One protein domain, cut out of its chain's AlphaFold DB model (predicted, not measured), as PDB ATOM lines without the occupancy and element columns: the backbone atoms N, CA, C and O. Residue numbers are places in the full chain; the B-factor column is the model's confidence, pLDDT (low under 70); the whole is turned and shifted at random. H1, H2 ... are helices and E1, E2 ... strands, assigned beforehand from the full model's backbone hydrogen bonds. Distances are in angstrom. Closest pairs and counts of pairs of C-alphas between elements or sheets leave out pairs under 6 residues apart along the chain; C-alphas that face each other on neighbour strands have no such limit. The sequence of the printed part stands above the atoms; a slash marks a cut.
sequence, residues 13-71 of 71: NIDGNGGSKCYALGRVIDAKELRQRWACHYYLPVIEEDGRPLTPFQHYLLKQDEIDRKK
ATOM      1  N   ASN A  13     140.847 135.809 212.607       79.25
ATOM      2  CA  ASN A  13     141.163 135.070 211.401       79.25
ATOM      3  C   ASN A  13     139.854 134.619 210.746       79.25
ATOM      4  O   ASN A  13     139.060 133.925 211.386       79.25
ATOM      5  N   ILE A  14     139.623 135.051 209.510       74.50
ATOM      6  CA  ILE A  14     138.427 134.713 208.740       74.50
ATOM      7  C   ILE A  14     138.773 133.492 207.890       74.50
ATOM      8  O   ILE A  14     139.577 133.571 206.965       74.50
ATOM      9  N   ASP A  15     138.175 132.359 208.228       72.25
ATOM     10  CA  ASP A  15     138.237 131.144 207.431       72.25
ATOM     11  C   ASP A  15     137.383 131.318 206.164       72.25
ATOM     12  O   ASP A  15     136.316 131.938 206.191       72.25
ATOM     13  N   GLY A  16     137.824 130.740 205.042       63.22
ATOM     14  CA  GLY A  16     137.166 130.887 203.733       63.22
ATOM     15  C   GLY A  16     135.713 130.385 203.677       63.22
ATOM     16  O   GLY A  16     134.980 130.741 202.762       63.22
ATOM     17  N   ASN A  17     135.276 129.628 204.688       68.38
ATOM     18  CA  ASN A  17     133.892 129.176 204.871       68.38
ATOM     19  C   ASN A  17     133.005 130.171 205.649       68.38
ATOM     20  O   ASN A  17     131.888 129.829 206.033       68.38
ATOM     21  N   GLY A  18     133.490 131.382 205.936       64.62
ATOM     22  CA  GLY A  18     132.744 132.408 206.677       64.62
ATOM     23  C   GLY A  18     132.788 132.250 208.201       64.62
ATOM     24  O   GLY A  18     132.200 133.056 208.920       64.62
ATOM     25  N   GLY A  19     133.509 131.248 208.711       72.06
ATOM     26  CA  GLY A  19     133.818 131.130 210.133       72.06
ATOM     27  C   GLY A  19     134.911 132.121 210.514       72.06
ATOM     28  O   GLY A  19     135.916 132.223 209.825       72.06
ATOM     29  N   SER A  20     134.747 132.866 211.602       76.81
ATOM     30  CA  SER A  20     135.827 133.698 212.139       76.81
ATOM     31  C   SER A  20     136.292 133.130 213.464       76.81
ATOM     32  O   SER A  20     135.473 132.728 214.282       76.81
ATOM     33  N   LYS A  21     137.601 133.077 213.693       79.69
ATOM     34  CA  LYS A  21     138.185 132.602 214.951       79.69
ATOM     35  C   LYS A  21     139.153 133.625 215.510       79.69
ATOM     36  O   LYS A  21     139.901 134.264 214.775       79.69
ATOM     37  N   CYS A  22     139.144 133.780 216.824       77.25
ATOM     38  CA  CYS A  22     140.106 134.615 217.512       77.25
ATOM     39  C   CYS A  22     141.403 133.841 217.691       77.25
ATOM     40  O   CYS A  22     141.415 132.831 218.391       77.25
ATOM     41  N   TYR A  23     142.496 134.338 217.115       74.94
ATOM     42  CA  TYR A  23     143.791 133.674 217.240       74.94
ATOM     43  C   TYR A  23     144.291 133.664 218.693       74.94
ATOM     44  O   TYR A  23     144.785 132.653 219.173       74.94
ATOM     45  N   ALA A  24     144.080 134.761 219.426       70.50
ATOM     46  CA  ALA A  24     144.561 134.905 220.799       70.50
ATOM     47  C   ALA A  24     143.789 134.074 221.840       70.50
ATOM     48  O   ALA A  24     144.344 133.718 222.873       70.50
ATOM     49  N   LEU A  25     142.507 133.784 221.588       70.62
ATOM     50  CA  LEU A  25     141.628 133.079 222.535       70.62
ATOM     51  C   LEU A  25     141.243 131.669 222.074       70.62
ATOM     52  O   LEU A  25     140.572 130.959 222.815       70.62
ATOM     53  N   GLY A  26     141.569 131.289 220.837       73.44
ATOM     54  CA  GLY A  26     141.170 130.007 220.252       73.44
ATOM     55  C   GLY A  26     139.654 129.806 220.111       73.44
ATOM     56  O   GLY A  26     139.210 128.691 219.855       73.44
ATOM     57  N   ARG A  27     138.843 130.861 220.280       77.25
ATOM     58  CA  ARG A  27     137.375 130.789 220.228       77.25
ATOM     59  C   ARG A  27     136.818 131.224 218.879       77.25
ATOM     60  O   ARG A  27     137.393 132.086 218.215       77.25
ATOM     61  N   VAL A  28     135.655 130.690 218.521       78.19
ATOM     62  CA  VAL A  28     134.881 131.160 217.367       78.19
ATOM     63  C   VAL A  28     134.292 132.543 217.674       78.19
ATOM     64  O   VAL A  28     133.878 132.834 218.799       78.19
ATOM     65  N   ILE A  29     134.325 133.410 216.671       77.00
ATOM     66  CA  ILE A  29     133.800 134.770 216.661       77.00
ATOM     67  C   ILE A  29     132.537 134.747 215.807       77.00
ATOM     68  O   ILE A  29     132.582 134.442 214.615       77.00
ATOM     69  N   ASP A  30     131.415 135.115 216.412       75.25
ATOM     70  CA  ASP A  30     130.156 135.294 215.701       75.25
ATOM     71  C   ASP A  30     130.170 136.533 214.797       75.25
ATOM     72  O   ASP A  30     130.833 137.537 215.074       75.25
ATOM     73  N   ALA A  31     129.339 136.527 213.753       72.69
ATOM     74  CA  ALA A  31     129.217 137.651 212.820       72.69
ATOM     75  C   ALA A  31     128.828 138.978 213.506       72.69
ATOM     76  O   ALA A  31     129.182 140.065 213.039       72.69
ATOM     77  N   LYS A  32     128.117 138.903 214.638       71.44
ATOM     78  CA  LYS A  32     127.784 140.070 215.464       71.44
ATOM     79  C   LYS A  32     129.032 140.681 216.098       71.44
ATOM     80  O   LYS A  32     129.131 141.899 216.157       71.44
ATOM     81  N   GLU A  33     129.981 139.855 216.523       68.75
ATOM     82  CA  GLU A  33     131.246 140.295 217.108       68.75
ATOM     83  C   GLU A  33     132.226 140.788 216.033       68.75
ATOM     84  O   GLU A  33     132.916 141.775 216.256       68.75
ATOM     85  N   LEU A  34     132.199 140.213 214.823       67.06
ATOM     86  CA  LEU A  34     132.935 140.741 213.660       67.06
ATOM     87  C   LEU A  34     132.572 142.189 213.312       67.06
ATOM     88  O   LEU A  34     133.438 142.973 212.931       67.06
ATOM     89  N   ARG A  35     131.290 142.557 213.440       66.00
ATOM     90  CA  ARG A  35     130.830 143.935 213.192       66.00
ATOM     91  C   ARG A  35     131.172 144.895 214.325       66.00
ATOM     92  O   ARG A  35     131.036 146.104 214.160       66.00
ATOM     93  N   GLN A  36     131.584 144.382 215.479       62.81
ATOM     94  CA  GLN A  36     131.889 145.184 216.650       62.81
ATOM     95  C   GLN A  36     133.409 145.404 216.737       62.81
ATOM     96  O   GLN A  36     134.175 144.528 217.121       62.81
ATOM     97  N   ARG A  37     133.852 146.597 216.317       61.31
ATOM     98  CA  ARG A  37     135.263 147.040 216.300       61.31
ATOM     99  C   ARG A  37     135.696 147.909 217.496       61.31
ATOM    100  O   ARG A  37     136.738 148.544 217.434       61.31
ATOM    101  N   TRP A  38     134.914 147.979 218.572       57.97
ATOM    102  CA  TRP A  38     135.011 149.067 219.561       57.97
ATOM    103  C   TRP A  38     135.762 148.704 220.849       57.97
ATOM    104  O   TRP A  38     136.041 149.595 221.643       57.97
ATOM    105  N   ALA A  39     136.144 147.440 221.059       57.53
ATOM    106  CA  ALA A  39     136.809 147.032 222.298       57.53
ATOM    107  C   ALA A  39     137.918 145.995 222.074       57.53
ATOM    108  O   ALA A  39     137.715 144.791 222.242       57.53
ATOM    109  N   CYS A  40     139.123 146.462 221.738       61.06
ATOM    110  CA  CYS A  40     140.297 145.600 221.734       61.06
ATOM    111  C   CYS A  40     140.865 145.446 223.154       61.06
ATOM    112  O   CYS A  40     141.553 146.335 223.646       61.06
ATOM    113  N   HIS A  41     140.634 144.306 223.814       61.19
ATOM    114  CA  HIS A  41     141.185 144.061 225.161       61.19
ATOM    115  C   HIS A  41     142.720 143.925 225.158       61.19
ATOM    116  O   HIS A  41     143.380 144.186 226.163       61.19
ATOM    117  N   TYR A  42     143.300 143.545 224.018       61.41
ATOM    118  CA  TYR A  42     144.748 143.537 223.830       61.41
ATOM    119  C   TYR A  42     145.319 144.940 223.559       61.41
ATOM    120  O   TYR A  42     146.537 145.068 223.468       61.41
ATOM    121  N   TYR A  43     144.486 145.990 223.470       61.31
ATOM    122  CA  TYR A  43     144.899 147.375 223.186       61.31
ATOM    123  C   TYR A  43     145.887 147.487 222.011       61.31
ATOM    124  O   TYR A  43     146.758 148.352 222.010       61.31
ATOM    125  N   LEU A  44     145.788 146.580 221.037       66.19
ATOM    126  CA  LEU A  44     146.616 146.597 219.844       66.19
ATOM    127  C   LEU A  44     145.720 147.056 218.691       66.19
ATOM    128  O   LEU A  44     144.800 146.315 218.326       66.19
ATOM    129  N   PRO A  45     145.905 148.281 218.167       68.44
ATOM    130  CA  PRO A  45     145.250 148.664 216.926       68.44
ATOM    131  C   PRO A  45     145.732 147.745 215.800       68.44
ATOM    132  O   PRO A  45     146.766 147.088 215.926       68.44
ATOM    133  N   VAL A  46     144.982 147.693 214.699       71.94
ATOM    134  CA  VAL A  46     145.462 147.002 213.501       71.94
ATOM    135  C   VAL A  46     146.722 147.722 213.025       71.94
ATOM    136  O   VAL A  46     146.664 148.898 212.675       71.94
ATOM    137  N   ILE A  47     147.853 147.029 213.079       75.44
ATOM    138  CA  ILE A  47     149.143 147.510 212.605       75.44
ATOM    139  C   ILE A  47     149.230 147.164 211.125       75.44
ATOM    140  O   ILE A  47     148.988 146.022 210.722       75.44
ATOM    141  N   GLU A  48     149.565 148.164 210.323       79.50
ATOM    142  CA  GLU A  48     149.745 148.038 208.884       79.50
ATOM    143  C   GLU A  48     151.225 148.224 208.547       79.50
ATOM    144  O   GLU A  48     151.848 149.193 208.979       79.50
ATOM    145  N   GLU A  49     151.779 147.293 207.778       78.06
ATOM    146  CA  GLU A  49     153.151 147.328 207.270       78.06
ATOM    147  C   GLU A  49     153.069 147.278 205.736       78.06
ATOM    148  O   GLU A  49     152.312 146.481 205.177       78.06
ATOM    149  N   ASP A  50     153.738 148.207 205.044       80.38
ATOM    150  CA  ASP A  50     153.646 148.372 203.579       80.38
ATOM    151  C   ASP A  50     152.206 148.524 203.038       80.38
ATOM    152  O   ASP A  50     151.845 148.038 201.962       80.38
ATOM    153  N   GLY A  51     151.344 149.199 203.807       80.12
ATOM    154  CA  GLY A  51     149.938 149.419 203.445       80.12
ATOM    155  C   GLY A  51     149.076 148.154 203.498       80.12
ATOM    156  O   GLY A  51     147.975 148.141 202.944       80.12
ATOM    157  N   ARG A  52     149.564 147.080 204.134       80.00
ATOM    158  CA  ARG A  52     148.803 145.854 204.384       80.00
ATOM    159  C   ARG A  52     148.686 145.608 205.886       80.00
ATOM    160  O   ARG A  52     149.694 145.675 206.586       80.00
ATOM    161  N   PRO A  53     147.491 145.274 206.400       78.12
ATOM    162  CA  PRO A  53     147.354 144.885 207.793       78.12
ATOM    163  C   PRO A  53     148.157 143.612 208.055       78.12
ATOM    164  O   PRO A  53     148.086 142.650 207.283       78.12
ATOM    165  N   LEU A  54     148.901 143.600 209.162       79.75
ATOM    166  CA  LEU A  54     149.607 142.409 209.610       79.75
ATOM    167  C   LEU A  54     148.616 141.259 209.823       79.75
ATOM    168  O   LEU A  54     147.441 141.444 210.159       79.75
ATOM    169  N   THR A  55     149.102 140.035 209.666       80.44
ATOM    170  CA  THR A  55     148.273 138.851 209.901       80.44
ATOM    171  C   THR A  55     147.835 138.770 211.371       80.44
ATOM    172  O   THR A  55     148.528 139.283 212.259       80.44
ATOM    173  N   PRO A  56     146.727 138.072 211.678       77.38
ATOM    174  CA  PRO A  56     146.315 137.823 213.060       77.38
ATOM    175  C   PRO A  56     147.400 137.169 213.918       77.38
ATOM    176  O   PRO A  56     147.497 137.441 215.113       77.38
ATOM    177  N   PHE A  57     148.242 136.338 213.302       79.88
ATOM    178  CA  PHE A  57     149.381 135.713 213.964       79.88
ATOM    179  C   PHE A  57     150.480 136.722 214.314       79.88
ATOM    180  O   PHE A  57     150.974 136.724 215.437       79.88
ATOM    181  N   GLN A  58     150.829 137.621 213.392       80.44
ATOM    182  CA  GLN A  58     151.819 138.673 213.644       80.44
ATOM    183  C   GLN A  58     151.351 139.649 214.730       80.44
ATOM    184  O   GLN A  58     152.119 139.963 215.634       80.44
ATOM    185  N   HIS A  59     150.075 140.053 214.711       80.44
ATOM    186  CA  HIS A  59     149.486 140.850 215.794       80.44
ATOM    187  C   HIS A  59     149.585 140.136 217.147       80.44
ATOM    188  O   HIS A  59     149.899 140.757 218.162       80.44
ATOM    189  N   TYR A  60     149.339 138.823 217.171       79.38
ATOM    190  CA  TYR A  60     149.472 138.022 218.383       79.38
ATOM    191  C   TYR A  60     150.919 137.965 218.892       79.38
ATOM    192  O   TYR A  60     151.138 138.174 220.084       79.38
ATOM    193  N   LEU A  61     151.898 137.737 218.009       81.88
ATOM    194  CA  LEU A  61     153.320 137.705 218.373       81.88
ATOM    195  C   LEU A  61     153.802 139.049 218.924       81.88
ATOM    196  O   LEU A  61     154.399 139.077 219.994       81.88
ATOM    197  N   LEU A  62     153.483 140.159 218.246       81.25
ATOM    198  CA  LEU A  62     153.814 141.505 218.725       81.25
ATOM    199  C   LEU A  62     153.234 141.759 220.111       81.25
ATOM    200  O   LEU A  62     153.881 142.343 220.978       81.25
ATOM    201  N   LYS A  63     152.003 141.294 220.341       76.94
ATOM    202  CA  LYS A  63     151.369 141.475 221.636       76.94
ATOM    203  C   LYS A  63     151.961 140.590 222.725       76.94
ATOM    204  O   LYS A  63     152.024 141.034 223.868       76.94
ATOM    205  N   GLN A  64     152.362 139.365 222.395       77.69
ATOM    206  CA  GLN A  64     153.076 138.503 223.331       77.69
ATOM    207  C   GLN A  64     154.431 139.098 223.719       77.69
ATOM    208  O   GLN A  64     154.712 139.148 224.910       77.69
ATOM    209  N   ASP A  65     155.206 139.610 222.761       82.81
ATOM    210  CA  ASP A  65     156.491 140.273 223.032       82.81
ATOM    211  C   ASP A  65     156.314 141.492 223.954       82.81
ATOM    212  O   ASP A  65     157.003 141.622 224.960       82.81
ATOM    213  N   GLU A  66     155.302 142.331 223.699       79.19
ATOM    214  CA  GLU A  66     154.944 143.459 224.574       79.19
ATOM    215  C   GLU A  66     154.563 143.035 226.003       79.19
ATOM    216  O   GLU A  66     154.827 143.766 226.957       79.19
ATOM    217  N   ILE A  67     153.892 141.890 226.169       78.88
ATOM    218  CA  ILE A  67     153.527 141.362 227.492       78.88
ATOM    219  C   ILE A  67     154.764 140.808 228.202       78.88
ATOM    220  O   ILE A  67     154.932 141.067 229.392       78.88
ATOM    221  N   ASP A  68     155.616 140.077 227.485       79.81
ATOM    222  CA  ASP A  68     156.835 139.472 228.024       79.81
ATOM    223  C   ASP A  68     157.841 140.547 228.463       79.81
ATOM    224  O   ASP A  68     158.345 140.504 229.579       79.81
ATOM    225  N   ARG A  69     158.014 141.603 227.659       79.12
ATOM    226  CA  ARG A  69     158.855 142.771 227.984       79.12
ATOM    227  C   ARG A  69     158.371 143.597 229.173       79.12
ATOM    228  O   ARG A  69     159.149 144.366 229.733       79.12
ATOM    229  N   LYS A  70     157.082 143.513 229.516       69.62
ATOM    230  CA  LYS A  70     156.486 144.227 230.660       69.62
ATOM    231  C   LYS A  70     156.489 143.403 231.948       69.62
ATOM    232  O   LYS A  70     155.972 143.892 232.956       69.62
ATOM    233  N   LYS A  71     157.012 142.179 231.910       53.62
ATOM    234  CA  LYS A  71     157.120 141.279 233.054       53.62
ATOM    235  C   LYS A  71     158.497 141.380 233.706       53.62
ATOM    236  O   LYS A  71     158.535 141.215 234.944       53.62
TER     237      LYS A  71
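What this domain is: This is residues 13 to 71 of the 71 residues of an uncharacterized protein of Thermincola potens (strain JR) (UniProt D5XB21). With little regular structure, this model is mostly loop: a small patch where residues 13 to 14 and 28 to 29 pair antiparallel with residues 20 to 21 of E1, and one helix, H2, toward the other end, joined by a long looping stretch, residues 35 to 55. The printed part has 59 residues with E1, H1 and H2 in that order, mostly helix, though the named elements hold only 20 residues. It is only just compact, close to loose, with a radius of gyration of the C-alphas of 12.4 A and spans of 36 by 27 by 20 A.

How they stand to each other: Start at strand E1, residues 20 to 22, which pairs with no named strand. Its closest C-alphas to helix H1, residues 31 to 34, are Ser 20 and Ala 31, 7.7 A apart. Helix H2, residues 56 to 68, is apart from H1, and only just apart from E1, at 8.3 A. In H2 every O i to N i+4 pair is within hydrogen-bond range; H1 is too short for such a pair.

Where its parts are: Find C-alpha 20 at (135.827, 133.698, 212.139), where E1 begins. H2 runs 18.4 A, ending at C-alpha 68 (156.835, 139.472, 228.024).

The domain as a whole: The C-alphas of Asn 17 and Lys 71, the two farthest apart, are 38.5 A apart. The printed part has no cut; the link from H1 to H2 is long, and its residues 35 to 41 stand free. Confidence is under 70 at residues 16 to 18, 33 to 45 and 70 to 71.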